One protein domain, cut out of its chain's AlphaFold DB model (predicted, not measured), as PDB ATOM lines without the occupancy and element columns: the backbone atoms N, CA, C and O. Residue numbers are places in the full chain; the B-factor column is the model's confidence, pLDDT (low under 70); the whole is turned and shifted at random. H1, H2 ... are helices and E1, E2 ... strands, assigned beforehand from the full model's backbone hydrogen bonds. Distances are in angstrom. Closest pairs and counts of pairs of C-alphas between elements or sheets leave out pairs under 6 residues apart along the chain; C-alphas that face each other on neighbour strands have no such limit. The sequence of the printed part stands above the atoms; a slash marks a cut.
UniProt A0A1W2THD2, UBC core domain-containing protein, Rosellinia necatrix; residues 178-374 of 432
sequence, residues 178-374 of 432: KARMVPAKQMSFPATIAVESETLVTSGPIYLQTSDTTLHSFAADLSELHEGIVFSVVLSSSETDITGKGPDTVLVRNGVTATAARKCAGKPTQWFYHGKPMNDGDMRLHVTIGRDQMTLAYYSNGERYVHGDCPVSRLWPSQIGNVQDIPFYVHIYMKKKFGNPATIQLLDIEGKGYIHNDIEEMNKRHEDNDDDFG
ATOM      1  N   LYS A 178      26.166  25.691  23.527       77.75
ATOM      2  CA  LYS A 178      27.116  24.879  22.760       77.75
ATOM      3  C   LYS A 178      26.391  24.228  21.582       77.75
ATOM      4  O   LYS A 178      25.375  23.559  21.761       77.75
ATOM      5  N   ALA A 179      26.925  24.413  20.379       79.81
ATOM      6  CA  ALA A 179      26.365  23.805  19.180       79.81
ATOM      7  C   ALA A 179      26.658  22.300  19.175       79.81
ATOM      8  O   ALA A 179      27.783  21.883  19.473       79.81
ATOM      9  N   ARG A 180      25.676  21.467  18.814       85.50
ATOM     10  CA  ARG A 180      25.902  20.025  18.703       85.50
ATOM     11  C   ARG A 180      26.582  19.717  17.383       85.50
ATOM     12  O   ARG A 180      26.019  19.947  16.318       85.50
ATOM     13  N   MET A 181      27.764  19.126  17.477       88.94
ATOM     14  CA  MET A 181      28.468  18.573  16.329       88.94
ATOM     15  C   MET A 181      27.716  17.363  15.765       88.94
ATOM     16  O   MET A 181      27.305  16.468  16.508       88.94
ATOM     17  N   VAL A 182      27.577  17.329  14.447       90.19
ATOM     18  CA  VAL A 182      26.880  16.284  13.689       90.19
ATOM     19  C   VAL A 182      27.614  16.007  12.375       90.19
ATOM     20  O   VAL A 182      28.322  16.887  11.891       90.19
ATOM     21  N   PRO A 183      27.485  14.812  11.776       95.00
ATOM     22  CA  PRO A 183      28.002  14.567  10.433       95.00
ATOM     23  C   PRO A 183      27.326  15.482   9.403       95.00
ATOM     24  O   PRO A 183      26.109  15.661   9.450       95.00
ATOM     25  N   ALA A 184      28.093  16.043   8.468       95.62
ATOM     26  CA  ALA A 184      27.559  16.867   7.386       95.62
ATOM     27  C   ALA A 184      28.370  16.728   6.092       95.62
ATOM     28  O   ALA A 184      29.578  16.486   6.100       95.62
ATOM     29  N   LYS A 185      27.692  16.918   4.960       96.56
ATOM     30  CA  LYS A 185      28.280  16.943   3.624       96.56
ATOM     31  C   LYS A 185      28.827  18.336   3.312       96.56
ATOM     32  O   LYS A 185      28.096  19.322   3.387       96.56
ATOM     33  N   GLN A 186      30.091  18.404   2.899       95.50
ATOM     34  CA  GLN A 186      30.716  19.645   2.440       95.50
ATOM     35  C   GLN A 186      29.973  20.197   1.218       95.50
ATOM     36  O   GLN A 186      29.760  19.488   0.229       95.50
ATOM     37  N   MET A 187      29.592  21.470   1.275       95.56
ATOM     38  CA  MET A 187      29.136  22.214   0.107       95.56
ATOM     39  C   MET A 187      30.334  22.606  -0.757       95.56
ATOM     40  O   MET A 187      31.367  23.044  -0.251       95.56
ATOM     41  N   SER A 188      30.184  22.450  -2.071       92.12
ATOM     42  CA  SER A 188      31.237  22.783  -3.025       92.12
ATOM     43  C   SER A 188      31.204  24.269  -3.360       92.12
ATOM     44  O   SER A 188      30.210  24.771  -3.881       92.12
ATOM     45  N   PHE A 189      32.309  24.943  -3.074       95.50
ATOM     46  CA  PHE A 189      32.569  26.346  -3.359       95.50
ATOM     47  C   PHE A 189      34.069  26.498  -3.676       95.50
ATOM     48  O   PHE A 189      34.858  25.625  -3.298       95.50
ATOM     49  N   PRO A 190      34.509  27.586  -4.333       95.19
ATOM     50  CA  PRO A 190      35.929  27.898  -4.454       95.19
ATOM     51  C   PRO A 190      36.581  28.017  -3.071       95.19
ATOM     52  O   PRO A 190      36.023  28.647  -2.174       95.19
ATOM     53  N   ALA A 191      37.782  27.454  -2.907       94.50
ATOM     54  CA  ALA A 191      38.530  27.508  -1.644       94.50
ATOM     55  C   ALA A 191      38.855  28.945  -1.200       94.50
ATOM     56  O   ALA A 191      39.064  29.224  -0.021       94.50
ATOM     57  N   THR A 192      38.900  29.875  -2.150       95.69
ATOM     58  CA  THR A 192      39.180  31.286  -1.915       95.69
ATOM     59  C   THR A 192      38.199  32.122  -2.719       95.69
ATOM     60  O   THR A 192      38.005  31.875  -3.911       95.69
ATOM     61  N   ILE A 193      37.589  33.112  -2.070       94.94
ATOM     62  CA  ILE A 193      36.635  34.030  -2.697       94.94
ATOM     63  C   ILE A 193      37.167  35.449  -2.511       94.94
ATOM     64  O   ILE A 193      37.227  35.957  -1.390       94.94
ATOM     65  N   ALA A 194      37.567  36.080  -3.613       93.75
ATOM     66  CA  ALA A 194      38.009  37.470  -3.636       93.75
ATOM     67  C   ALA A 194      36.831  38.409  -3.947       93.75
ATOM     68  O   ALA A 194      35.971  38.105  -4.779       93.75
ATOM     69  N   VAL A 195      36.802  39.570  -3.289       91.25
ATOM     70  CA  VAL A 195      35.825  40.635  -3.542       91.25
ATOM     71  C   VAL A 195      36.523  41.909  -4.012       91.25
ATOM     72  O   VAL A 195      37.097  42.668  -3.232       91.25
ATOM     73  N   GLU A 196      36.446  42.169  -5.317       89.19
ATOM     74  CA  GLU A 196      36.934  43.422  -5.906       89.19
ATOM     75  C   GLU A 196      35.848  44.502  -5.956       89.19
ATOM     76  O   GLU A 196      36.125  45.669  -5.672       89.19
ATOM     77  N   SER A 197      34.613  44.114  -6.283       92.94
ATOM     78  CA  SER A 197      33.439  44.992  -6.336       92.94
ATOM     79  C   SER A 197      32.210  44.267  -5.794       92.94
ATOM     80  O   SER A 197      31.734  44.577  -4.705       92.94
ATOM     81  N   GLU A 198      31.739  43.244  -6.499       95.00
ATOM     82  CA  GLU A 198      30.586  42.437  -6.114       95.00
ATOM     83  C   GLU A 198      30.833  41.002  -6.563       95.00
ATOM     84  O   GLU A 198      31.223  40.766  -7.704       95.00
ATOM     85  N   THR A 199      30.640  40.059  -5.647       95.50
ATOM     86  CA  THR A 199      30.939  38.646  -5.857       95.50
ATOM     87  C   THR A 199      29.778  37.822  -5.318       95.50
ATOM     88  O   THR A 199      29.347  37.997  -4.177       95.50
ATOM     89  N   LEU A 200      29.277  36.917  -6.154       96.06
ATOM     90  CA  LEU A 200      28.231  35.962  -5.820       96.06
ATOM     91  C   LEU A 200      28.736  34.566  -6.165       96.06
ATOM     92  O   LEU A 200      29.091  34.302  -7.312       96.06
ATOM     93  N   VAL A 201      28.756  33.680  -5.176       96.31
ATOM     94  CA  VAL A 201      29.092  32.269  -5.370       96.31
ATOM     95  C   VAL A 201      27.909  31.426  -4.924       96.31
ATOM     96  O   VAL A 201      27.406  31.619  -3.821       96.31
ATOM     97  N   THR A 202      27.480  30.494  -5.770       96.88
ATOM     98  CA  THR A 202      26.271  29.689  -5.571       96.88
ATOM     99  C   THR A 202      26.630  28.208  -5.463       96.88
ATOM    100  O   THR A 202      27.450  27.711  -6.236       96.88
ATOM    101  N   SER A 203      26.038  27.505  -4.498       96.75
ATOM    102  CA  SER A 203      26.185  26.057  -4.337       96.75
ATOM    103  C   SER A 203      25.393  25.276  -5.391       96.75
ATOM    104  O   SER A 203      24.540  25.820  -6.086       96.75
ATOM    105  N   GLY A 204      25.592  23.955  -5.437       95.44
ATOM    106  CA  GLY A 204      24.592  23.058  -6.027       95.44
ATOM    107  C   GLY A 204      23.277  23.048  -5.227       95.44
ATOM    108  O   GLY A 204      23.252  23.551  -4.096       95.44
ATOM    109  N   PRO A 205      22.200  22.465  -5.786       95.50
ATOM    110  CA  PRO A 205      20.897  22.445  -5.138       95.50
ATOM    111  C   PRO A 205      20.896  21.557  -3.888       95.50
ATOM    112  O   PRO A 205      21.532  20.499  -3.847       95.50
ATOM    113  N   ILE A 206      20.128  21.978  -2.889       94.94
ATOM    114  CA  ILE A 206      19.745  21.209  -1.705       94.94
ATOM    115  C   ILE A 206      18.220  21.209  -1.581       94.94
ATOM    116  O   ILE A 206      17.559  22.115  -2.079       94.94
ATOM    117  N   TYR A 207      17.657  20.205  -0.914       93.88
ATOM    118  CA  TYR A 207      16.207  20.060  -0.775       93.88
ATOM    119  C   TYR A 207      15.815  20.125   0.696       93.88
ATOM    120  O   TYR A 207      16.325  19.368   1.523       93.88
ATOM    121  N   LEU A 208      14.913  21.048   1.019       93.12
ATOM    122  CA  LEU A 208      14.446  21.304   2.380       93.12
ATOM    123  C   LEU A 208      13.142  20.549   2.654       93.12
ATOM    124  O   LEU A 208      12.444  20.151   1.725       93.12
ATOM    125  N   GLN A 209      12.800  20.373   3.935       91.00
ATOM    126  CA  GLN A 209      11.541  19.748   4.370       91.00
ATOM    127  C   GLN A 209      11.285  18.342   3.780       91.00
ATOM    128  O   GLN A 209      10.143  17.898   3.691       91.00
ATOM    129  N   THR A 210      12.341  17.622   3.393       88.69
ATOM    130  CA  THR A 210      12.246  16.249   2.883       88.69
ATOM    131  C   THR A 210      12.455  15.218   3.999       88.69
ATOM    132  O   THR A 210      12.767  15.550   5.149       88.69
ATOM    133  N   SER A 211      12.282  13.935   3.669       87.69
ATOM    134  CA  SER A 211      12.661  12.822   4.549       87.69
ATOM    135  C   SER A 211      14.177  12.616   4.639       87.69
ATOM    136  O   SER A 211      14.629  11.886   5.524       87.69
ATOM    137  N   ASP A 212      14.960  13.257   3.764       88.00
ATOM    138  CA  ASP A 212      16.416  13.231   3.834       88.00
ATOM    139  C   ASP A 212      16.889  14.002   5.073       88.00
ATOM    140  O   ASP A 212      16.492  15.138   5.342       88.00
ATOM    141  N   THR A 213      17.740  13.351   5.858       86.81
ATOM    142  CA  THR A 213      18.339  13.922   7.071       86.81
ATOM    143  C   THR A 213      19.761  14.416   6.828       86.81
ATOM    144  O   THR A 213      20.432  14.846   7.766       86.81
ATOM    145  N   THR A 214      20.221  14.374   5.574       92.25
ATOM    146  CA  THR A 214      21.528  14.874   5.168       92.25
ATOM    147  C   THR A 214      21.649  16.352   5.507       92.25
ATOM    148  O   THR A 214      20.874  17.199   5.066       92.25
ATOM    149  N   LEU A 215      22.668  16.660   6.299       93.88
ATOM    150  CA  LEU A 215      23.067  18.021   6.605       93.88
ATOM    151  C   LEU A 215      24.138  18.456   5.617       93.88
ATOM    152  O   LEU A 215      25.046  17.689   5.294       93.88
ATOM    153  N   HIS A 216      24.062  19.702   5.180       96.44
ATOM    154  CA  HIS A 216      25.055  20.319   4.318       96.44
ATOM    155  C   HIS A 216      25.779  21.419   5.080       96.44
ATOM    156  O   HIS A 216      25.160  22.154   5.846       96.44
ATOM    157  N   SER A 217      27.085  21.565   4.869       96.00
ATOM    158  CA  SER A 217      27.857  22.573   5.586       96.00
ATOM    159  C   SER A 217      28.986  23.179   4.773       96.00
ATOM    160  O   SER A 217      29.535  22.546   3.875       96.00
ATOM    161  N   PHE A 218      29.369  24.393   5.149       95.56
ATOM    162  CA  PHE A 218      30.651  24.989   4.803       95.56
ATOM    163  C   PHE A 218      31.149  25.828   5.981       95.56
ATOM    164  O   PHE A 218      30.367  26.233   6.847       95.56
ATOM    165  N   ALA A 219      32.446  26.107   5.998       92.75
ATOM    166  CA  ALA A 219      33.056  27.019   6.946       92.75
ATOM    167  C   ALA A 219      33.836  28.102   6.201       92.75
ATOM    168  O   ALA A 219      34.433  27.829   5.162       92.75
ATOM    169  N   ALA A 220      33.820  29.322   6.726       91.81
ATOM    170  CA  ALA A 220      34.520  30.467   6.165       91.81
ATOM    171  C   ALA A 220      35.333  31.174   7.250       91.81
ATOM    172  O   ALA A 220      34.826  31.435   8.342       91.81
ATOM    173  N   ASP A 221      36.581  31.500   6.935       90.19
ATOM    174  CA  ASP A 221      37.384  32.448   7.696       90.19
ATOM    175  C   ASP A 221      37.084  33.864   7.199       90.19
ATOM    176  O   ASP A 221      37.289  34.192   6.027       90.19
ATOM    177  N   LEU A 222      36.538  34.673   8.101       87.06
ATOM    178  CA  LEU A 222      36.079  36.031   7.855       87.06
ATOM    179  C   LEU A 222      36.963  37.070   8.568       87.06
ATOM    180  O   LEU A 222      36.589  38.239   8.624       87.06
ATOM    181  N   SER A 223      38.122  36.670   9.104       83.31
ATOM    182  CA  SER A 223      39.061  37.547   9.827       83.31
ATOM    183  C   SER A 223      39.548  38.753   9.008       83.31
ATOM    184  O   SER A 223      39.767  39.826   9.565       83.31
ATOM    185  N   GLU A 224      39.636  38.613   7.684       82.25
ATOM    186  CA  GLU A 224      40.048  39.672   6.747       82.25
ATOM    187  C   GLU A 224      38.884  40.576   6.281       82.25
ATOM    188  O   GLU A 224      39.062  41.477   5.453       82.25
ATOM    189  N   LEU A 225      37.658  40.366   6.785       84.44
ATOM    190  CA  LEU A 225      36.530  41.240   6.466       84.44
ATOM    191  C   LEU A 225      36.639  42.579   7.198       84.44
ATOM    192  O   LEU A 225      36.309  42.704   8.378       84.44
ATOM    193  N   HIS A 226      37.008  43.626   6.463       85.69
ATOM    194  CA  HIS A 226      36.935  44.995   6.965       85.69
ATOM    195  C   HIS A 226      35.537  45.616   6.773       85.69
ATOM    196  O   HIS A 226      34.695  45.144   6.008       85.69
ATOM    197  N   GLU A 227      35.302  46.748   7.436       85.25
ATOM    198  CA  GLU A 227      34.008  47.450   7.492       85.25
ATOM    199  C   GLU A 227      33.448  47.947   6.146       85.25
ATOM    200  O   GLU A 227      32.288  48.349   6.058       85.25
ATOM    201  N   GLY A 228      34.270  47.925   5.099       87.69
ATOM    202  CA  GLY A 228      33.889  48.309   3.745       87.69
ATOM    203  C   GLY A 228      33.254  47.173   2.946       87.69
ATOM    204  O   GLY A 228      32.790  47.419   1.835       87.69
ATOM    205  N   ILE A 229      33.211  45.951   3.487       88.69
ATOM    206  CA  ILE A 229      32.652  44.772   2.824       88.69
ATOM    207  C   ILE A 229      31.311  44.392   3.450       88.69
ATOM    208  O   ILE A 229      31.186  44.188   4.655       88.69
ATOM    209  N   VAL A 230      30.294  44.248   2.605       88.69
ATOM    210  CA  VAL A 230      29.044  43.566   2.952       88.69
ATOM    211  C   VAL A 230      29.248  42.076   2.721       88.69
ATOM    212  O   VAL A 230      29.651  41.694   1.628       88.69
ATOM    213  N   PHE A 231      28.922  41.252   3.712       90.25
ATOM    214  CA  PHE A 231      28.896  39.794   3.603       90.25
ATOM    215  C   PHE A 231      27.509  39.272   3.993       90.25
ATOM    216  O   PHE A 231      26.890  39.748   4.954       90.25
ATOM    217  N   SER A 232      26.980  38.322   3.229       91.75
ATOM    218  CA  SER A 232      25.722  37.643   3.534       91.75
ATOM    219  C   SER A 232      25.745  36.205   3.033       91.75
ATOM    220  O   SER A 232      26.225  35.932   1.935       91.75
ATOM    221  N   VAL A 233      25.160  35.309   3.823       93.69
ATOM    222  CA  VAL A 233      24.824  33.949   3.403       93.69
ATOM    223  C   VAL A 233      23.330  33.911   3.136       93.69
ATOM    224  O   VAL A 233      22.533  34.326   3.981       93.69
ATOM    225  N   VAL A 234      22.950  33.460   1.947       95.38
ATOM    226  CA  VAL A 234      21.566  33.493   1.479       95.38
ATOM    227  C   VAL A 234      21.154  32.101   1.033       95.38
ATOM    228  O   VAL A 234      21.773  31.530   0.148       95.38
ATOM    229  N   LEU A 235      20.107  31.565   1.639       96.56
ATOM    230  CA  LEU A 235      19.417  30.356   1.220       96.56
ATOM    231  C   LEU A 235      18.195  30.782   0.400       96.56
ATOM    232  O   LEU A 235      17.280  31.400   0.946       96.56
ATOM    233  N   SER A 236      18.195  30.510  -0.903       97.25
ATOM    234  CA  SER A 236      17.150  30.963  -1.833       97.25
ATOM    235  C   SER A 236      16.603  29.812  -2.663       97.25
ATOM    236  O   SER A 236      17.361  28.931  -3.059       97.25
ATOM    237  N   SER A 237      15.308  29.839  -2.982       97.25
ATOM    238  CA  SER A 237      14.724  28.955  -4.004       97.25
ATOM    239  C   SER A 237      15.039  29.402  -5.442       97.25
ATOM    240  O   SER A 237      14.611  28.764  -6.400       97.25
ATOM    241  N   SER A 238      15.760  30.515  -5.611       96.06
ATOM    242  CA  SER A 238      16.169  31.068  -6.903       96.06
ATOM    243  C   SER A 238      17.688  31.133  -7.009       96.06
ATOM    244  O   SER A 238      18.342  31.639  -6.105       96.06
ATOM    245  N   GLU A 239      18.246  30.708  -8.146       94.69
ATOM    246  CA  GLU A 239      19.695  30.768  -8.401       94.69
ATOM    247  C   GLU A 239      20.246  32.200  -8.495       94.69
ATOM    248  O   GLU A 239      21.452  32.413  -8.358       94.69
ATOM    249  N   THR A 240      19.382  33.186  -8.757       92.50
ATOM    250  CA  THR A 240      19.793  34.568  -9.054       92.50
ATOM    251  C   THR A 240      19.167  35.602  -8.126       92.50
ATOM    252  O   THR A 240      19.767  36.653  -7.888       92.50
ATOM    253  N   ASP A 241      17.989  35.329  -7.559       93.94
ATOM    254  CA  ASP A 241      17.329  36.272  -6.662       93.94
ATOM    255  C   ASP A 241      17.765  36.078  -5.209       93.94
ATOM    256  O   ASP A 241      17.118  35.410  -4.400       93.94
ATOM    257  N   ILE A 242      18.864  36.743  -4.872       92.56
ATOM    258  CA  ILE A 242      19.403  36.822  -3.508       92.56
ATOM    259  C   ILE A 242      18.748  37.927  -2.661       92.56
ATOM    260  O   ILE A 242      19.098  38.120  -1.494       92.56
ATOM    261  N   THR A 243      17.834  38.700  -3.253       89.81
ATOM    262  CA  THR A 243      17.161  39.836  -2.603       89.81
ATOM    263  C   THR A 243      15.704  39.553  -2.249       89.81
ATOM    264  O   THR A 243      15.119  40.298  -1.461       89.81
ATOM    265  N   GLY A 244      15.123  38.486  -2.799       91.00
ATOM    266  CA  GLY A 244      13.718  38.141  -2.618       91.00
ATOM    267  C   GLY A 244      12.783  39.145  -3.293       91.00
ATOM    268  O   GLY A 244      11.742  39.479  -2.733       91.00
ATOM    269  N   LYS A 245      13.138  39.668  -4.469       92.31
ATOM    270  CA  LYS A 245      12.258  40.538  -5.266       92.31
ATOM    271  C   LYS A 245      11.228  39.747  -6.073       92.31
ATOM    272  O   LYS A 245      10.102  40.211  -6.221       92.31
ATOM    273  N   GLY A 246      11.587  38.565  -6.566       94.62
ATOM    274  CA  GLY A 246      10.719  37.709  -7.368       94.62
ATOM    275  C   GLY A 246       9.536  37.194  -6.548       94.62
ATOM    276  O   GLY A 246       9.743  36.785  -5.405       94.62
ATOM    277  N   PRO A 247       8.296  37.214  -7.067       94.31
ATOM    278  CA  PRO A 247       7.104  36.861  -6.292       94.31
ATOM    279  C   PRO A 247       7.169  35.440  -5.721       94.31
ATOM    280  O   PRO A 247       6.798  35.245  -4.569       94.31
ATOM    281  N   ASP A 248       7.735  34.489  -6.462       94.75
ATOM    282  CA  ASP A 248       7.801  33.073  -6.066       94.75
ATOM    283  C   ASP A 248       9.062  32.715  -5.265       94.75
ATOM    284  O   ASP A 248       9.260  31.569  -4.863       94.75
ATOM    285  N   THR A 249       9.940  33.690  -5.020       96.50
ATOM    286  CA  THR A 249      11.188  33.457  -4.294       96.50
ATOM    287  C   THR A 249      10.918  33.246  -2.810       96.50
ATOM    288  O   THR A 249      10.350  34.108  -2.138       96.50
ATOM    289  N   VAL A 250      11.394  32.116  -2.296       95.94
ATOM    290  CA  VAL A 250      11.504  31.830  -0.867       95.94
ATOM    291  C   VAL A 250      12.945  32.092  -0.458       95.94
ATOM    292  O   VAL A 250      13.872  31.664  -1.144       95.94
ATOM    293  N   LEU A 251      13.133  32.823   0.636       94.12
ATOM    294  CA  LEU A 251      14.444  33.330   1.031       94.12
ATOM    295  C   LEU A 251      14.639  33.217   2.536       94.12
ATOM    296  O   LEU A 251      13.758  33.598   3.304       94.12
ATOM    297  N   VAL A 252      15.836  32.815   2.941       92.94
ATOM    298  CA  VAL A 252      16.396  33.075   4.266       92.94
ATOM    299  C   VAL A 252      17.782  33.670   4.069       92.94
ATOM    300  O   VAL A 252      18.636  33.093   3.406       92.94
ATOM    301  N   ARG A 253      18.021  34.849   4.627       91.19
ATOM    302  CA  ARG A 253      19.279  35.584   4.507       91.19
ATOM    303  C   ARG A 253      19.810  35.886   5.892       91.19
ATOM    304  O   ARG A 253      19.062  36.390   6.716       91.19
ATOM    305  N   ASN A 254      21.105  35.679   6.091       87.88
ATOM    306  CA  ASN A 254      21.822  36.088   7.292       87.88
ATOM    307  C   ASN A 254      23.044  36.929   6.902       87.88
ATOM    308  O   ASN A 254      23.857  36.533   6.063       87.88
ATOM    309  N   GLY A 255      23.143  38.124   7.472       83.69
ATOM    310  CA  GLY A 255      24.140  39.138   7.153       83.69
ATOM    311  C   GLY A 255      25.096  39.392   8.308       83.69
ATOM    312  O   GLY A 255      24.736  39.281   9.475       83.69
ATOM    313  N   VAL A 256      26.322  39.797   7.977       78.50
ATOM    314  CA  VAL A 256      27.433  39.960   8.934       78.50
ATOM    315  C   VAL A 256      27.150  40.926  10.095       78.50
ATOM    316  O   VAL A 256      27.743  40.814  11.156       78.50
ATOM    317  N   THR A 257      26.202  41.846   9.951       73.06
ATOM    318  CA  THR A 257      25.800  42.820  10.979       73.06
ATOM    319  C   THR A 257      24.642  42.335  11.859       73.06
ATOM    320  O   THR A 257      23.864  43.163  12.327       73.06
ATOM    321  N   ALA A 258      24.486  41.017  12.048       77.19
ATOM    322  CA  ALA A 258      23.311  40.411  12.689       77.19
ATOM    323  C   ALA A 258      22.002  40.728  11.948       77.19
ATOM    324  O   ALA A 258      20.934  40.713  12.535       77.19
ATOM    325  N   THR A 259      22.047  41.081  10.663       82.62
ATOM    326  CA  THR A 259      20.839  41.451   9.908       82.62
ATOM    327  C   THR A 259      20.355  40.255   9.114       82.62
ATOM    328  O   THR A 259      21.081  39.763   8.252       82.62
ATOM    329  N   ALA A 260      19.128  39.817   9.361       86.38
ATOM    330  CA  ALA A 260      18.518  38.705   8.664       86.38
ATOM    331  C   ALA A 260      17.283  39.139   7.888       86.38
ATOM    332  O   ALA A 260      16.673  40.182   8.141       86.38
ATOM    333  N   ALA A 261      16.927  38.314   6.915       88.69
ATOM    334  CA  ALA A 261      15.665  38.436   6.225       88.69
ATOM    335  C   ALA A 261      15.060  37.068   5.967       88.69
ATOM    336  O   ALA A 261      15.774  36.096   5.720       88.69
ATOM    337  N   ARG A 262      13.733  37.017   5.950       91.56
ATOM    338  CA  ARG A 262      12.985  35.850   5.494       91.56
ATOM    339  C   ARG A 262      11.887  36.256   4.530       91.56
ATOM    340  O   ARG A 262      11.347  37.359   4.615       91.56
ATOM    341  N   LYS A 263      11.541  35.353   3.624       92.62
ATOM    342  CA  LYS A 263      10.460  35.548   2.664       92.62
ATOM    343  C   LYS A 263       9.793  34.218   2.342       92.62
ATOM    344  O   LYS A 263      10.481  33.256   2.019       92.62
ATOM    345  N   CYS A 264       8.463  34.211   2.348       93.81
ATOM    346  CA  CYS A 264       7.654  33.177   1.705       93.81
ATOM    347  C   CYS A 264       7.260  33.617   0.289       93.81
ATOM    348  O   CYS A 264       7.112  34.815   0.029       93.81
ATOM    349  N   ALA A 265       6.971  32.652  -0.582       93.19
ATOM    350  CA  ALA A 265       6.367  32.925  -1.881       93.19
ATOM    351  C   ALA A 265       5.077  33.762  -1.730       93.19
ATOM    352  O   ALA A 265       4.284  33.563  -0.805       93.19
ATOM    353  N   GLY A 266       4.903  34.745  -2.611       92.56
ATOM    354  CA  GLY A 266       3.780  35.683  -2.630       92.56
ATOM    355  C   GLY A 266       3.762  36.723  -1.501       92.56
ATOM    356  O   GLY A 266       2.869  37.567  -1.483       92.56
ATOM    357  N   LYS A 267       4.720  36.701  -0.563       92.50
ATOM    358  CA  LYS A 267       4.788  37.639   0.571       92.50
ATOM    359  C   LYS A 267       5.963  38.615   0.435       92.50
ATOM    360  O   LYS A 267       6.955  38.289  -0.213       92.50
ATOM    361  N   PRO A 268       5.897  39.814   1.036       90.38
ATOM    362  CA  PRO A 268       7.049  40.709   1.086       90.38
ATOM    363  C   PRO A 268       8.177  40.126   1.952       90.38
ATOM    364  O   PRO A 268       7.930  39.373   2.895       90.38
ATOM    365  N   THR A 269       9.418  40.514   1.652       89.50
ATOM    366  CA  THR A 269      10.587  40.194   2.484       89.50
ATOM    367  C   THR A 269      10.470  40.872   3.847       89.50
ATOM    368  O   THR A 269      10.302  42.088   3.926       89.50
ATOM    369  N   GLN A 270      10.605  40.092   4.917       88.19
ATOM    370  CA  GLN A 270      10.618  40.567   6.298       88.19
ATOM    371  C   GLN A 270      12.057  40.653   6.800       88.19
ATOM    372  O   GLN A 270      12.793  39.671   6.701       88.19
ATOM    373  N   TRP A 271      12.442  41.806   7.344       85.69
ATOM    374  CA  TRP A 271      13.777  42.062   7.885       85.69
ATOM    375  C   TRP A 271      13.756  42.075   9.406       85.69
ATOM    376  O   TRP A 271      12.818  42.591  10.011       85.69
ATOM    377  N   PHE A 272      14.798  41.528  10.017       83.94
ATOM    378  CA  PHE A 272      14.946  41.474  11.465       83.94
ATOM    379  C   PHE A 272      16.427  41.436  11.854       83.94
ATOM    380  O   PHE A 272      17.307  41.212  11.016       83.94
ATOM    381  N   TYR A 273      16.708  41.701  13.124       81.56
ATOM    382  CA  TYR A 273      18.013  41.435  13.712       81.56
ATOM    383  C   TYR A 273      18.052  40.002  14.256       81.56
ATOM    384  O   TYR A 273      17.022  39.501  14.697       81.56
ATOM    385  N   HIS A 274      19.208  39.348  14.160       72.31
ATOM    386  CA  HIS A 274      19.424  37.990  14.631       72.31
ATOM    387  C   HIS A 274      20.777  37.852  15.348       72.31
ATOM    388  O   HIS A 274      21.841  38.098  14.773       72.31
ATOM    389  N   GLY A 275      20.746  37.388  16.592       73.88
ATOM    390  CA  GLY A 275      21.921  37.051  17.387       73.88
ATOM    391  C   GLY A 275      23.007  38.135  17.405       73.88
ATOM    392  O   GLY A 275      22.746  39.337  17.445       73.88
ATOM    393  N   LYS A 276      24.270  37.689  17.404       74.25
ATOM    394  CA  LYS A 276      25.448  38.559  17.478       74.25
ATOM    395  C   LYS A 276      25.973  38.942  16.095       74.25
ATOM    396  O   LYS A 276      26.106  38.065  15.239       74.25
ATOM    397  N   PRO A 277      26.406  40.201  15.887       76.00
ATOM    398  CA  PRO A 277      27.103  40.569  14.672       76.00
ATOM    399  C   PRO A 277      28.374  39.752  14.465       76.00
ATOM    400  O   PRO A 277      29.211  39.591  15.356       76.00
ATOM    401  N   MET A 278      28.531  39.296  13.236       70.56
ATOM    402  CA  MET A 278      29.585  38.428  12.751       70.56
ATOM    403  C   MET A 278      30.827  39.236  12.319       70.56
ATOM    404  O   MET A 278      31.427  38.976  11.289       70.56
ATOM    405  N   ASN A 279      31.212  40.278  13.050       66.25
ATOM    406  CA  ASN A 279      32.381  41.106  12.706       66.25
ATOM    407  C   ASN A 279      33.249  41.434  13.928       66.25
ATOM    408  O   ASN A 279      33.727  42.558  14.096       66.25
ATOM    409  N   ASP A 280      33.362  40.485  14.855       63.00
ATOM    410  CA  ASP A 280      33.921  40.714  16.189       63.00
ATOM    411  C   ASP A 280      35.330  40.142  16.397       63.00
ATOM    412  O   ASP A 280      35.602  39.519  17.418       63.00
ATOM    413  N   GLY A 281      36.228  40.369  15.433       63.34
ATOM    414  CA  GLY A 281      37.629  39.933  15.497       63.34
ATOM    415  C   GLY A 281      37.935  38.742  14.585       63.34
ATOM    416  O   GLY A 281      37.363  38.646  13.501       63.34
ATOM    417  N   ASP A 282      38.845  37.859  15.020       62.28
ATOM    418  CA  ASP A 282      39.163  36.598  14.327       62.28
ATOM    419  C   ASP A 282      37.928  35.698  14.338       62.28
ATOM    420  O   ASP A 282      37.561  35.117  15.365       62.28
ATOM    421  N   MET A 283      37.234  35.659  13.205       75.31
ATOM    422  CA  MET A 283      35.937  35.028  13.124       75.31
ATOM    423  C   MET A 283      35.910  33.958  12.050       75.31
ATOM    424  O   MET A 283      35.954  34.222  10.851       75.31
ATOM    425  N   ARG A 284      35.705  32.734  12.521       85.00
ATOM    426  CA  ARG A 284      35.396  31.578  11.692       85.00
ATOM    427  C   ARG A 284      33.908  31.294  11.810       85.00
ATOM    428  O   ARG A 284      33.400  31.069  12.910       85.00
ATOM    429  N   LEU A 285      33.221  31.336  10.681       87.38
ATOM    430  CA  LEU A 285      31.796  31.069  10.571       87.38
ATOM    431  C   LEU A 285      31.596  29.653  10.052       87.38
ATOM    432  O   LEU A 285      32.115  29.310   8.994       87.38
ATOM    433  N   HIS A 286      30.812  28.848  10.761       90.19
ATOM    434  CA  HIS A 286      30.371  27.547  10.285       90.19
ATOM    435  C   HIS A 286      28.880  27.602   9.982       90.19
ATOM    436  O   HIS A 286      28.073  27.842  10.879       90.19
ATOM    437  N   VAL A 287      28.512  27.375   8.727       92.12
ATOM    438  CA  VAL A 287      27.114  27.358   8.298       92.12
ATOM    439  C   VAL A 287      26.699  25.921   8.085       92.12
ATOM    440  O   VAL A 287      27.340  25.206   7.313       92.12
ATOM    441  N   THR A 288      25.632  25.495   8.750       93.31
ATOM    442  CA  THR A 288      25.042  24.164   8.582       93.31
ATOM    443  C   THR A 288      23.579  24.309   8.207       93.31
ATOM    444  O   THR A 288      22.847  25.067   8.832       93.31
ATOM    445  N   ILE A 289      23.157  23.591   7.173       94.62
ATOM    446  CA  ILE A 289      21.786  23.600   6.674       94.62
ATOM    447  C   ILE A 289      21.262  22.177   6.720       94.62
ATOM    448  O   ILE A 289      21.871  21.260   6.169       94.62
ATOM    449  N   GLY A 290      20.135  22.013   7.396       90.81
ATOM    450  CA  GLY A 290      19.360  20.789   7.402       90.81
ATOM    451  C   GLY A 290      17.965  20.996   6.855       90.81
ATOM    452  O   GLY A 290      17.620  22.063   6.351       90.81
ATOM    453  N   ARG A 291      17.139  19.961   7.001       87.06
ATOM    454  CA  ARG A 291      15.757  19.960   6.508       87.06
ATOM    455  C   ARG A 291      14.879  21.065   7.106       87.06
ATOM    456  O   ARG A 291      13.930  21.483   6.453       87.06
ATOM    457  N   ASP A 292      15.164  21.495   8.337       84.62
ATOM    458  CA  ASP A 292      14.299  22.353   9.158       84.62
ATOM    459  C   ASP A 292      15.038  23.500   9.864       84.62
ATOM    460  O   ASP A 292      14.427  24.255  10.622       84.62
ATOM    461  N   GLN A 293      16.341  23.652   9.630       87.56
ATOM    462  CA  GLN A 293      17.130  24.721  10.228       87.56
ATOM    463  C   GLN A 293      18.341  25.102   9.374       87.56
ATOM    464  O   GLN A 293      18.981  24.251   8.757       87.56
ATOM    465  N   MET A 294      18.677  26.386   9.401       90.44
ATOM    466  CA  MET A 294      19.962  26.934   8.985       90.44
ATOM    467  C   MET A 294      20.635  27.517  10.228       90.44
ATOM    468  O   MET A 294      20.099  28.429  10.856       90.44
ATOM    469  N   THR A 295      21.794  26.980  10.596       87.19
ATOM    470  CA  THR A 295      22.529  27.341  11.812       87.19
ATOM    471  C   THR A 295      23.850  28.014  11.470       87.19
ATOM    472  O   THR A 295      24.564  27.580  10.563       87.19
ATOM    473  N   LEU A 296      24.184  29.050  12.236       86.00
ATOM    474  CA  LEU A 296      25.469  29.743  12.204       86.00
ATOM    475  C   LEU A 296      26.204  29.501  13.527       86.00
ATOM    476  O   LEU A 296      25.787  30.012  14.565       86.00
ATOM    477  N   ALA A 297      27.280  28.714  13.495       85.44
ATOM    478  CA  ALA A 297      28.132  28.447  14.653       85.44
ATOM    479  C   ALA A 297      29.466  29.206  14.557       85.44
ATOM    480  O   ALA A 297      30.033  29.372  13.476       85.44
ATOM    481  N   TYR A 298      29.969  29.639  15.711       80.00
ATOM    482  CA  TYR A 298      31.089  30.567  15.860       80.00
ATOM    483  C   TYR A 298      32.179  29.988  16.759       80.00
ATOM    484  O   TYR A 298      31.917  29.086  17.553       80.00
ATOM    485  N   TYR A 299      33.388  30.547  16.673       74.81
ATOM    486  CA  TYR A 299      34.525  30.175  17.516       74.81
ATOM    487  C   TYR A 299      34.830  31.267  18.539       74.81
ATOM    488  O   TYR A 299      34.767  32.456  18.237       74.81
ATOM    489  N   SER A 300      35.127  30.869  19.773       67.62
ATOM    490  CA  SER A 300      35.589  31.750  20.848       67.62
ATOM    491  C   SER A 300      36.486  30.926  21.751       67.62
ATOM    492  O   SER A 300      36.101  29.838  22.175       67.62
ATOM    493  N   ASN A 301      37.701  31.413  22.006       65.69
ATOM    494  CA  ASN A 301      38.692  30.729  22.842       65.69
ATOM    495  C   ASN A 301      38.944  29.260  22.432       65.69
ATOM    496  O   ASN A 301      39.148  28.396  23.278       65.69
ATOM    497  N   GLY A 302      38.897  28.965  21.128       67.75
ATOM    498  CA  GLY A 302      39.065  27.609  20.591       67.75
ATOM    499  C   GLY A 302      37.832  26.698  20.700       67.75
ATOM    500  O   GLY A 302      37.835  25.623  20.101       67.75
ATOM    501  N   GLU A 303      36.762  27.117  21.383       69.12
ATOM    502  CA  GLU A 303      35.496  26.380  21.459       69.12
ATOM    503  C   GLU A 303      34.483  26.870  20.411       69.12
ATOM    504  O   GLU A 303      34.422  28.059  20.094       69.12
ATOM    505  N   ARG A 304      33.662  25.944  19.887       75.88
ATOM    506  CA  ARG A 304      32.550  26.259  18.977       75.88
ATOM    507  C   ARG A 304      31.240  26.397  19.739       75.88
ATOM    508  O   ARG A 304      30.913  25.557  20.577       75.88
ATOM    509  N   TYR A 305      30.461  27.412  19.403       69.88
ATOM    510  CA  TYR A 305      29.205  27.707  20.078       69.88
ATOM    511  C   TYR A 305      28.227  28.416  19.130       69.88
ATOM    512  O   TYR A 305      28.610  28.931  18.080       69.88
ATOM    513  N   VAL A 306      26.951  28.435  19.501       67.62
ATOM    514  CA  VAL A 306      25.901  29.238  18.871       67.62
ATOM    515  C   VAL A 306      25.438  30.271  19.909       67.62
ATOM    516  O   VAL A 306      25.175  29.928  21.060       67.62
ATOM    517  N   HIS A 307      25.426  31.559  19.559       62.94
ATOM    518  CA  HIS A 307      24.868  32.596  20.450       62.94
ATOM    519  C   HIS A 307      23.358  32.400  20.527       62.94
ATOM    520  O   HIS A 307      22.789  32.265  19.464       62.94
ATOM    521  N   GLY A 308      22.724  32.370  21.704       52.69
ATOM    522  CA  GLY A 308      21.285  32.075  21.867       52.69
ATOM    523  C   GLY A 308      20.285  32.906  21.028       52.69
ATOM    524  O   GLY A 308      20.650  33.821  20.296       52.69
ATOM    525  N   ASP A 309      19.012  32.518  21.146       47.78
ATOM    526  CA  ASP A 309      17.748  32.997  20.542       47.78
ATOM    527  C   ASP A 309      17.639  33.176  19.011       47.78
ATOM    528  O   ASP A 309      16.581  32.867  18.468       47.78
ATOM    529  N   CYS A 310      18.677  33.566  18.262       53.75
ATOM    530  CA  CYS A 310      18.570  33.707  16.794       53.75
ATOM    531  C   CYS A 310      19.811  33.333  15.934       53.75
ATOM    532  O   CYS A 310      19.999  33.880  14.844       53.75
ATOM    533  N   PRO A 311      20.683  32.374  16.315       57.62
ATOM    534  CA  PRO A 311      21.706  31.847  15.404       57.62
ATOM    535  C   PRO A 311      21.116  30.754  14.487       57.62
ATOM    536  O   PRO A 311      21.832  30.178  13.665       57.62
ATOM    537  N   VAL A 312      19.835  30.417  14.691       64.38
ATOM    538  CA  VAL A 312      19.079  29.387  13.986       64.38
ATOM    539  C   VAL A 312      17.940  30.061  13.243       64.38
ATOM    540  O   VAL A 312      16.985  30.535  13.848       64.38
ATOM    541  N   SER A 313      17.998  30.048  11.920       79.69
ATOM    542  CA  SER A 313      16.807  30.291  11.114       79.69
ATOM    543  C   SER A 313      16.058  28.967  10.990       79.69
ATOM    544  O   SER A 313      16.570  28.034  10.366       79.69
ATOM    545  N   ARG A 314      14.876  28.840  11.606       85.50
ATOM    546  CA  ARG A 314      14.043  27.646  11.406       85.50
ATOM    547  C   ARG A 314      13.477  27.674   9.982       85.50
ATOM    548  O   ARG A 314      13.237  28.722   9.393       85.50
ATOM    549  N   LEU A 315      13.315  26.494   9.400       88.56
ATOM    550  CA  LEU A 315      12.896  26.303   8.008       88.56
ATOM    551  C   LEU A 315      11.567  25.541   7.949       88.56
ATOM    552  O   LEU A 315      11.315  24.778   7.022       88.56
ATOM    553  N   TRP A 316      10.720  25.713   8.966       88.50
ATOM    554  CA  TRP A 316       9.415  25.065   9.042       88.50
ATOM    555  C   TRP A 316       8.401  25.672   8.065       88.50
ATOM    556  O   TRP A 316       8.536  26.842   7.685       88.50
ATOM    557  N   PRO A 317       7.327  24.933   7.727       89.06
ATOM    558  CA  PRO A 317       6.265  25.444   6.867       89.06
ATOM    559  C   PRO A 317       5.633  26.754   7.347       89.06
ATOM    560  O   PRO A 317       5.285  27.598   6.526       89.06
ATOM    561  N   SER A 318       5.534  26.971   8.662       86.56
ATOM    562  CA  SER A 318       5.029  28.226   9.236       86.56
ATOM    563  C   SER A 318       5.933  29.432   8.958       86.56
ATOM    564  O   SER A 318       5.443  30.559   8.920       86.56
ATOM    565  N   GLN A 319       7.234  29.215   8.736       85.00
ATOM    566  CA  GLN A 319       8.215  30.286   8.561       85.00
ATOM    567  C   GLN A 319       8.552  30.580   7.101       85.00
ATOM    568  O   GLN A 319       8.715  31.746   6.744       85.00
ATOM    569  N   ILE A 320       8.664  29.547   6.260       90.25
ATOM    570  CA  ILE A 320       9.074  29.698   4.850       90.25
ATOM    571  C   ILE A 320       8.060  29.133   3.846       90.25
ATOM    572  O   ILE A 320       8.261  29.257   2.641       90.25
ATOM    573  N   GLY A 321       6.939  28.587   4.323       91.25
ATOM    574  CA  GLY A 321       5.965  27.874   3.497       91.25
ATOM    575  C   GLY A 321       6.330  26.401   3.299       91.25
ATOM    576  O   GLY A 321       7.413  25.952   3.681       91.25
ATOM    577  N   ASN A 322       5.404  25.643   2.711       93.62
ATOM    578  CA  ASN A 322       5.687  24.278   2.275       93.62
ATOM    579  C   ASN A 322       6.556  24.336   1.016       93.62
ATOM    580  O   ASN A 322       6.093  24.787  -0.031       93.62
ATOM    581  N   VAL A 323       7.809  23.912   1.148       94.19
ATOM    582  CA  VAL A 323       8.811  23.979   0.078       94.19
ATOM    583  C   VAL A 323       9.415  22.619  -0.249       94.19
ATOM    584  O   VAL A 323      10.506  22.533  -0.813       94.19
ATOM    585  N   GLN A 324       8.705  21.553   0.118       92.38
ATOM    586  CA  GLN A 324       9.082  20.198  -0.247       92.38
ATOM    587  C   GLN A 324       9.267  20.095  -1.771       92.38
ATOM    588  O   GLN A 324       8.483  20.648  -2.541       92.38
ATOM    589  N   ASP A 325      10.335  19.415  -2.191       89.81
ATOM    590  CA  ASP A 325      10.716  19.190  -3.595       89.81
ATOM    591  C   ASP A 325      11.119  20.449  -4.395       89.81
ATOM    592  O   ASP A 325      11.431  20.357  -5.585       89.81
ATOM    593  N   ILE A 326      11.201  21.617  -3.751       94.88
ATOM    594  CA  ILE A 326      11.747  22.838  -4.354       94.88
ATOM    595  C   ILE A 326      13.270  22.852  -4.145       94.88
ATOM    596  O   ILE A 326      13.727  22.684  -3.009       94.88
ATOM    597  N   PRO A 327      14.082  23.062  -5.200       96.19
ATOM    598  CA  PRO A 327      15.518  23.208  -5.035       96.19
ATOM    599  C   PRO A 327      15.839  24.531  -4.339       96.19
ATOM    600  O   PRO A 327      15.306  25.586  -4.682       96.19
ATOM    601  N   PHE A 328      16.751  24.469  -3.378       97.38
ATOM    602  CA  PHE A 328      17.344  25.629  -2.736       97.38
ATOM    603  C   PHE A 328      18.831  25.708  -3.023       97.38
ATOM    604  O   PHE A 328      19.520  24.698  -3.143       97.38
ATOM    605  N   TYR A 329      19.330  26.931  -3.052       97.50
ATOM    606  CA  TYR A 329      20.715  27.248  -3.324       97.50
ATOM    607  C   TYR A 329      21.269  28.089  -2.191       97.50
ATOM    608  O   TYR A 329      20.594  28.970  -1.648       97.50
ATOM    609  N   VAL A 330      22.514  27.805  -1.829       97.44
ATOM    610  CA  VAL A 330      23.255  28.579  -0.845       97.44
ATOM    611  C   VAL A 330      24.167  29.524  -1.590       97.44
ATOM    612  O   VAL A 330      25.052  29.106  -2.335       97.44
ATOM    613  N   HIS A 331      23.954  30.805  -1.358       97.31
ATOM    614  CA  HIS A 331      24.733  31.872  -1.934       97.31
ATOM    615  C   HIS A 331      25.628  32.504  -0.879       97.31
ATOM    616  O   HIS A 331      25.162  32.913   0.189       97.31
ATOM    617  N   ILE A 332      26.903  32.649  -1.214       95.88
ATOM    618  CA  ILE A 332      27.829  33.535  -0.520       95.88
ATOM    619  C   ILE A 332      27.869  34.828  -1.325       95.88
ATOM    620  O   ILE A 332      28.360  34.859  -2.454       95.88
ATOM    621  N   TYR A 333      27.307  35.886  -0.746       95.06
ATOM    622  CA  TYR A 333      27.253  37.206  -1.354       95.06
ATOM    623  C   TYR A 333      28.208  38.161  -0.649       95.06
ATOM    624  O   TYR A 333      28.141  38.342   0.572       95.06
ATOM    625  N   MET A 334      29.060  38.810  -1.435       93.75
ATOM    626  CA  MET A 334      30.002  39.812  -0.964       93.75
ATOM    627  C   MET A 334      29.945  41.057  -1.839       93.75
ATOM    628  O   MET A 334      29.902  40.967  -3.064       93.75
ATOM    629  N   LYS A 335      29.993  42.236  -1.220       93.12
ATOM    630  CA  LYS A 335      30.047  43.507  -1.949       93.12
ATOM    631  C   LYS A 335      30.941  44.519  -1.260       93.12
ATOM    632  O   LYS A 335      30.683  44.897  -0.118       93.12
ATOM    633  N   LYS A 336      31.942  45.015  -1.983       92.50
ATOM    634  CA  LYS A 336      32.780  46.136  -1.569       92.50
ATOM    635  C   LYS A 336      32.012  47.441  -1.748       92.50
ATOM    636  O   LYS A 336      31.558  47.778  -2.838       92.50
ATOM    637  N   LYS A 337      31.859  48.181  -0.656       91.06
ATOM    638  CA  LYS A 337      31.295  49.533  -0.631       91.06
ATOM    639  C   LYS A 337      32.390  50.591  -0.692       91.06
ATOM    640  O   LYS A 337      32.222  51.590  -1.378       91.06
ATOM    641  N   PHE A 338      33.494  50.362   0.011       89.81
ATOM    642  CA  PHE A 338      34.678  51.220   0.044       89.81
ATOM    643  C   PHE A 338      35.875  50.417   0.567       89.81
ATOM    644  O   PHE A 338      35.703  49.285   1.012       89.81
ATOM    645  N   GLY A 339      37.074  51.004   0.548       89.69
ATOM    646  CA  GLY A 339      38.296  50.371   1.047       89.69
ATOM    647  C   GLY A 339      38.960  49.422   0.046       89.69
ATOM    648  O   GLY A 339      38.665  49.444  -1.154       89.69
ATOM    649  N   ASN A 340      39.893  48.619   0.553       90.38
ATOM    650  CA  ASN A 340      40.671  47.678  -0.249       90.38
ATOM    651  C   ASN A 340      39.829  46.452  -0.646       90.38
ATOM    652  O   ASN A 340      38.797  46.187  -0.035       90.38
ATOM    653  N   PRO A 341      40.216  45.704  -1.689       91.06
ATOM    654  CA  PRO A 341      39.673  44.369  -1.913       91.06
ATOM    655  C   PRO A 341      39.890  43.479  -0.685       91.06
ATOM    656  O   PRO A 341      40.899  43.615   0.008       91.06
ATOM    657  N   ALA A 342      38.968  42.552  -0.451       90.25
ATOM    658  CA  ALA A 342      39.088  41.559   0.612       90.25
ATOM    659  C   ALA A 342      39.049  40.148   0.027       90.25
ATOM    660  O   ALA A 342      38.615  39.931  -1.106       90.25
ATOM    661  N   THR A 343      39.508  39.181   0.808       92.38
ATOM    662  CA  THR A 343      39.462  37.765   0.452       92.38
ATOM    663  C   THR A 343      38.985  36.979   1.658       92.38
ATOM    664  O   THR A 343      39.419  37.255   2.771       92.38
ATOM    665  N   ILE A 344      38.109  36.003   1.438       92.31
ATOM    666  CA  ILE A 344      37.749  35.017   2.460       92.31
ATOM    667  C   ILE A 344      38.252  33.643   2.037       92.31
ATOM    668  O   ILE A 344      38.283  33.312   0.845       92.31
ATOM    669  N   GLN A 345      38.644  32.845   3.022       93.69
ATOM    670  CA  GLN A 345      39.058  31.463   2.810       93.69
ATOM    671  C   GLN A 345      37.944  30.534   3.262       93.69
ATOM    672  O   GLN A 345      37.408  30.693   4.359       93.69
ATOM    673  N   LEU A 346      37.595  29.558   2.428       94.12
ATOM    674  CA  LEU A 346      36.718  28.480   2.852       94.12
ATOM    675  C   LEU A 346      37.544  27.359   3.462       94.12
ATOM    676  O   LEU A 346      38.554  26.927   2.908       94.12
ATOM    677  N   LEU A 347      37.102  26.918   4.630       92.62
ATOM    678  CA  LEU A 347      37.789  25.936   5.446       92.62
ATOM    679  C   LEU A 347      37.190  24.548   5.198       92.62
ATOM    680  O   LEU A 347      35.996  24.409   4.907       92.62
ATOM    681  N   ASP A 348      38.019  23.519   5.353       89.31
ATOM    682  CA  ASP A 348      37.542  22.141   5.425       89.31
ATOM    683  C   ASP A 348      36.706  21.963   6.702       89.31
ATOM    684  O   ASP A 348      37.147  22.305   7.803       89.31
ATOM    685  N   ILE A 349      35.484  21.450   6.558       91.38
ATOM    686  CA  ILE A 349      34.613  21.154   7.700       91.38
ATOM    687  C   ILE A 349      34.949  19.807   8.355       91.38
ATOM    688  O   ILE A 349      34.345  19.459   9.369       91.38
ATOM    689  N   GLU A 350      35.853  19.013   7.770       91.38
ATOM    690  CA  GLU A 350      36.227  17.668   8.223       91.38
ATOM    691  C   GLU A 350      35.012  16.726   8.342       91.38
ATOM    692  O   GLU A 350      34.902  15.925   9.276       91.38
ATOM    693  N   GLY A 351      34.043  16.869   7.431       92.25
ATOM    694  CA  GLY A 351      32.781  16.116   7.440       92.25
ATOM    695  C   GLY A 351      31.833  16.449   8.602       92.25
ATOM    696  O   GLY A 351      30.948  15.648   8.913       92.25
ATOM    697  N   LYS A 352      32.014  17.594   9.273       91.75
ATOM    698  CA  LYS A 352      31.215  18.021  10.430       91.75
ATOM    699  C   LYS A 352      30.304  19.197  10.084       91.75
ATOM    700  O   LYS A 352      30.635  20.061   9.285       91.75
ATOM    701  N   GLY A 353      29.158  19.242  10.740       90.31
ATOM    702  CA  GLY A 353      28.249  20.376  10.833       90.31
ATOM    703  C   GLY A 353      27.868  20.616  12.289       90.31
ATOM    704  O   GLY A 353      28.227  19.837  13.177       90.31
ATOM    705  N   TYR A 354      27.141  21.700  12.539       88.12
ATOM    706  CA  TYR A 354      26.727  22.106  13.874       88.12
ATOM    707  C   TYR A 354      25.265  22.533  13.851       88.12
ATOM    708  O   TYR A 354      24.896  23.446  13.119       88.12
ATOM    709  N   ILE A 355      24.443  21.875  14.662       85.44
ATOM    710  CA  ILE A 355      23.012  22.171  14.794       85.44
ATOM    711  C   ILE A 355      22.685  22.603  16.220       85.44
ATOM    712  O   ILE A 355      23.429  22.313  17.165       85.44
ATOM    713  N   HIS A 356      21.548  23.270  16.384       77.31
ATOM    714  CA  HIS A 356      20.989  23.518  17.704       77.31
ATOM    715  C   HIS A 356      20.241  22.267  18.183       77.31
ATOM    716  O   HIS A 356      19.418  21.705  17.456       77.31
ATOM    717  N   ASN A 357      20.544  21.802  19.397       65.44
ATOM    718  CA  ASN A 357      19.837  20.686  20.023       65.44
ATOM    719  C   ASN A 357      18.437  21.149  20.407       65.44
ATOM    720  O   ASN A 357      18.301  21.826  21.414       65.44
ATOM    721  N   ASP A 358      17.425  20.843  19.594       53.38
ATOM    722  CA  ASP A 358      16.032  21.041  19.999       53.38
ATOM    723  C   ASP A 358      15.040  20.372  19.036       53.38
ATOM    724  O   ASP A 358      14.264  21.023  18.343       53.38
ATOM    725  N   ILE A 359      15.094  19.044  18.936       51.53
ATOM    726  CA  ILE A 359      13.952  18.288  18.395       51.53
ATOM    727  C   ILE A 359      13.201  17.613  19.549       51.53
ATOM    728  O   ILE A 359      11.984  17.696  19.604       51.53
ATOM    729  N   GLU A 360      13.891  17.019  20.527       43.81
ATOM    730  CA  GLU A 360      13.225  16.331  21.649       43.81
ATOM    731  C   GLU A 360      12.883  17.238  22.849       43.81
ATOM    732  O   GLU A 360      11.858  17.016  23.490       43.81
ATOM    733  N   GLU A 361      13.676  18.274  23.152       50.12
ATOM    734  CA  GLU A 361      13.357  19.247  24.218       50.12
ATOM    735  C   GLU A 361      12.332  20.298  23.758       50.12
ATOM    736  O   GLU A 361      11.418  20.630  24.512       50.12
ATOM    737  N   MET A 362      12.407  20.753  22.506       46.88
ATOM    738  CA  MET A 362      11.443  21.701  21.940       46.88
ATOM    739  C   MET A 362      10.086  21.091  21.594       46.88
ATOM    740  O   MET A 362       9.087  21.774  21.786       46.88
ATOM    741  N   ASN A 363       9.998  19.824  21.169       44.31
ATOM    742  CA  ASN A 363       8.690  19.167  21.016       44.31
ATOM    743  C   ASN A 363       7.964  19.038  22.368       44.31
ATOM    744  O   ASN A 363       6.752  19.195  22.415       44.31
ATOM    745  N   LYS A 364       8.699  18.864  23.477       43.06
ATOM    746  CA  LYS A 364       8.133  18.949  24.834       43.06
ATOM    747  C   LYS A 364       7.688  20.361  25.227       43.06
ATOM    748  O   LYS A 364       6.774  20.487  26.023       43.06
ATOM    749  N   ARG A 365       8.319  21.418  24.699       44.28
ATOM    750  CA  ARG A 365       7.906  22.814  24.952       44.28
ATOM    751  C   ARG A 365       6.750  23.266  24.058       44.28
ATOM    752  O   ARG A 365       5.927  24.043  24.515       44.28
ATOM    753  N   HIS A 366       6.660  22.760  22.829       43.44
ATOM    754  CA  HIS A 366       5.564  23.054  21.899       43.44
ATOM    755  C   HIS A 366       4.246  22.357  22.256       43.44
ATOM    756  O   HIS A 366       3.193  22.840  21.857       43.44
ATOM    757  N   GLU A 367       4.279  21.251  23.006       42.88
ATOM    758  CA  GLU A 367       3.056  20.673  23.582       42.88
ATOM    759  C   GLU A 367       2.506  21.509  24.752       42.88
ATOM    760  O   GLU A 367       1.310  21.434  25.026       42.88
ATOM    761  N   ASP A 368       3.343  22.345  25.384       38.50
ATOM    762  CA  ASP A 368       2.975  23.111  26.579       38.50
ATOM    763  C   ASP A 368       2.803  24.626  26.344       38.50
ATOM    764  O   ASP A 368       2.046  25.233  27.094       38.50
ATOM    765  N   ASN A 369       3.408  25.243  25.315       37.38
ATOM    766  CA  ASN A 369       3.250  26.674  25.004       37.38
ATOM    767  C   ASN A 369       3.308  26.973  23.484       37.38
ATOM    768  O   ASN A 369       4.289  26.654  22.809       37.38
ATOM    769  N   ASP A 370       2.316  27.720  22.984       35.62
ATOM    770  CA  ASP A 370       2.305  28.459  21.699       35.62
ATOM    771  C   ASP A 370       3.276  29.671  21.710       35.62
ATOM    772  O   ASP A 370       3.074  30.669  21.014       35.62
ATOM    773  N   ASP A 371       4.334  29.624  22.524       37.41
ATOM    774  CA  ASP A 371       5.270  30.734  22.664       37.41
ATOM    775  C   ASP A 371       6.258  30.719  21.493       37.41
ATOM    776  O   ASP A 371       7.256  29.991  21.473       37.41
ATOM    777  N   ASP A 372       5.962  31.567  20.508       37.50
ATOM    778  CA  ASP A 372       6.963  32.220  19.670       37.50
ATOM    779  C   ASP A 372       8.137  32.626  20.582       37.50
ATOM    780  O   ASP A 372       7.968  33.407  21.523       37.50
ATOM    781  N   PHE A 373       9.334  32.083  20.331       37.19
ATOM    782  CA  PHE A 373      10.572  32.642  20.883       37.19
ATOM    783  C   PHE A 373      10.495  34.151  20.687       37.19
ATOM    784  O   PHE A 373      10.233  34.544  19.559       37.19
ATOM    785  N   GLY A 374      10.642  34.935  21.761       30.61
ATOM    786  CA  GLY A 374      10.257  36.349  21.896       30.61
ATOM    787  C   GLY A 374      10.689  37.309  20.782       30.61
ATOM    788  O   GLY A 374      11.445  38.248  21.014       30.61
TER     789      GLY A 374
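Overview. This is residues 178 to 374 of the 432 residues of the protein "UBC core domain-containing protein" of Rosellinia necatrix (UniProt A0A1W2THD2). The core is a sandwich of two strongly twisted sheets, partly face to face: six strands, E3 E13 E5 E6 E7 E8, and a branched sheet of seven, E2 E4 E9 E10 E11 E12 E14. The small pair E1 and E15 packs over the branched sheet's far side, and a tail, residues 358 to 372, sticks out with H2. The printed part has 197 residues, under half of them in named elements: E1 to E12, H1, E13 to E15, then H2. It is mostly strand, with antiparallel neighbours, and compact: the radius of gyration of the C-alphas is 16.2 A and the spans 52 by 42 by 30 A.

Along the chain. E1, residues 180 to 183, begins at C-alpha (25.902, 20.025, 18.703). E2 is 192 to 195, E3 198 to 202, E4 216 to 221 and E5 229 to 236, 21.3 A long. E6 is 251 to 255, E7 259 to 263, E8 270 to 273 and E9 284 to 289. E10, 293 to 300, is 22.4 A long; E11 is 303 to 305, E12 312 to 314 and H1 317 to 320. E13, 327 to 336, is the longest strand at 28.9 A. E14 is 342 to 347, E15 352 to 355, and H2, 360 to 366, ends at C-alpha (5.564, 23.054, 21.899).

Arrangement. The six-strand sheet has edge strands E3 and E8. E5 to E8 form a meander, each strand the antiparallel neighbour of the one before; in its hairpin E6 and E7, N 253 and O 261 are 2.8 A apart. E13 and E5 have N 331 and O 234 at 2.7 A. In the branched sheet E9 to E11 form a second meander; E9 lies on one side of E10, E11 and E12 on the other side. E4 and E9 have N 220 and O 285 at 2.8 A, and E2 and E14 have N 193 and O 344 at 3.0 A. The sheets' best planes are 41 degrees apart. E1 and E15 have N 353 and O 182 at 2.8 A; the closest C-alphas of E9 and E15, Thr 288 and Gly 353, are 5.4 A apart. H1 only grazes the six-strand sheet with residues 319 to 320. H2 is on neither of these two sheets; 2 of its 3 O i to N i+4 pairs are within hydrogen-bond range, and H1 is too short for one.

Size, cuts and confidence. The two C-alphas farthest apart, Asn 340 and Asp 368, are separated by 52.4 A. The printed part has no cut. The links E3 to E4 and E5 to E6 are long. Residues 279 to 282, 300 to 303, 305 to 312 and 357 to 374 are under pLDDT 70.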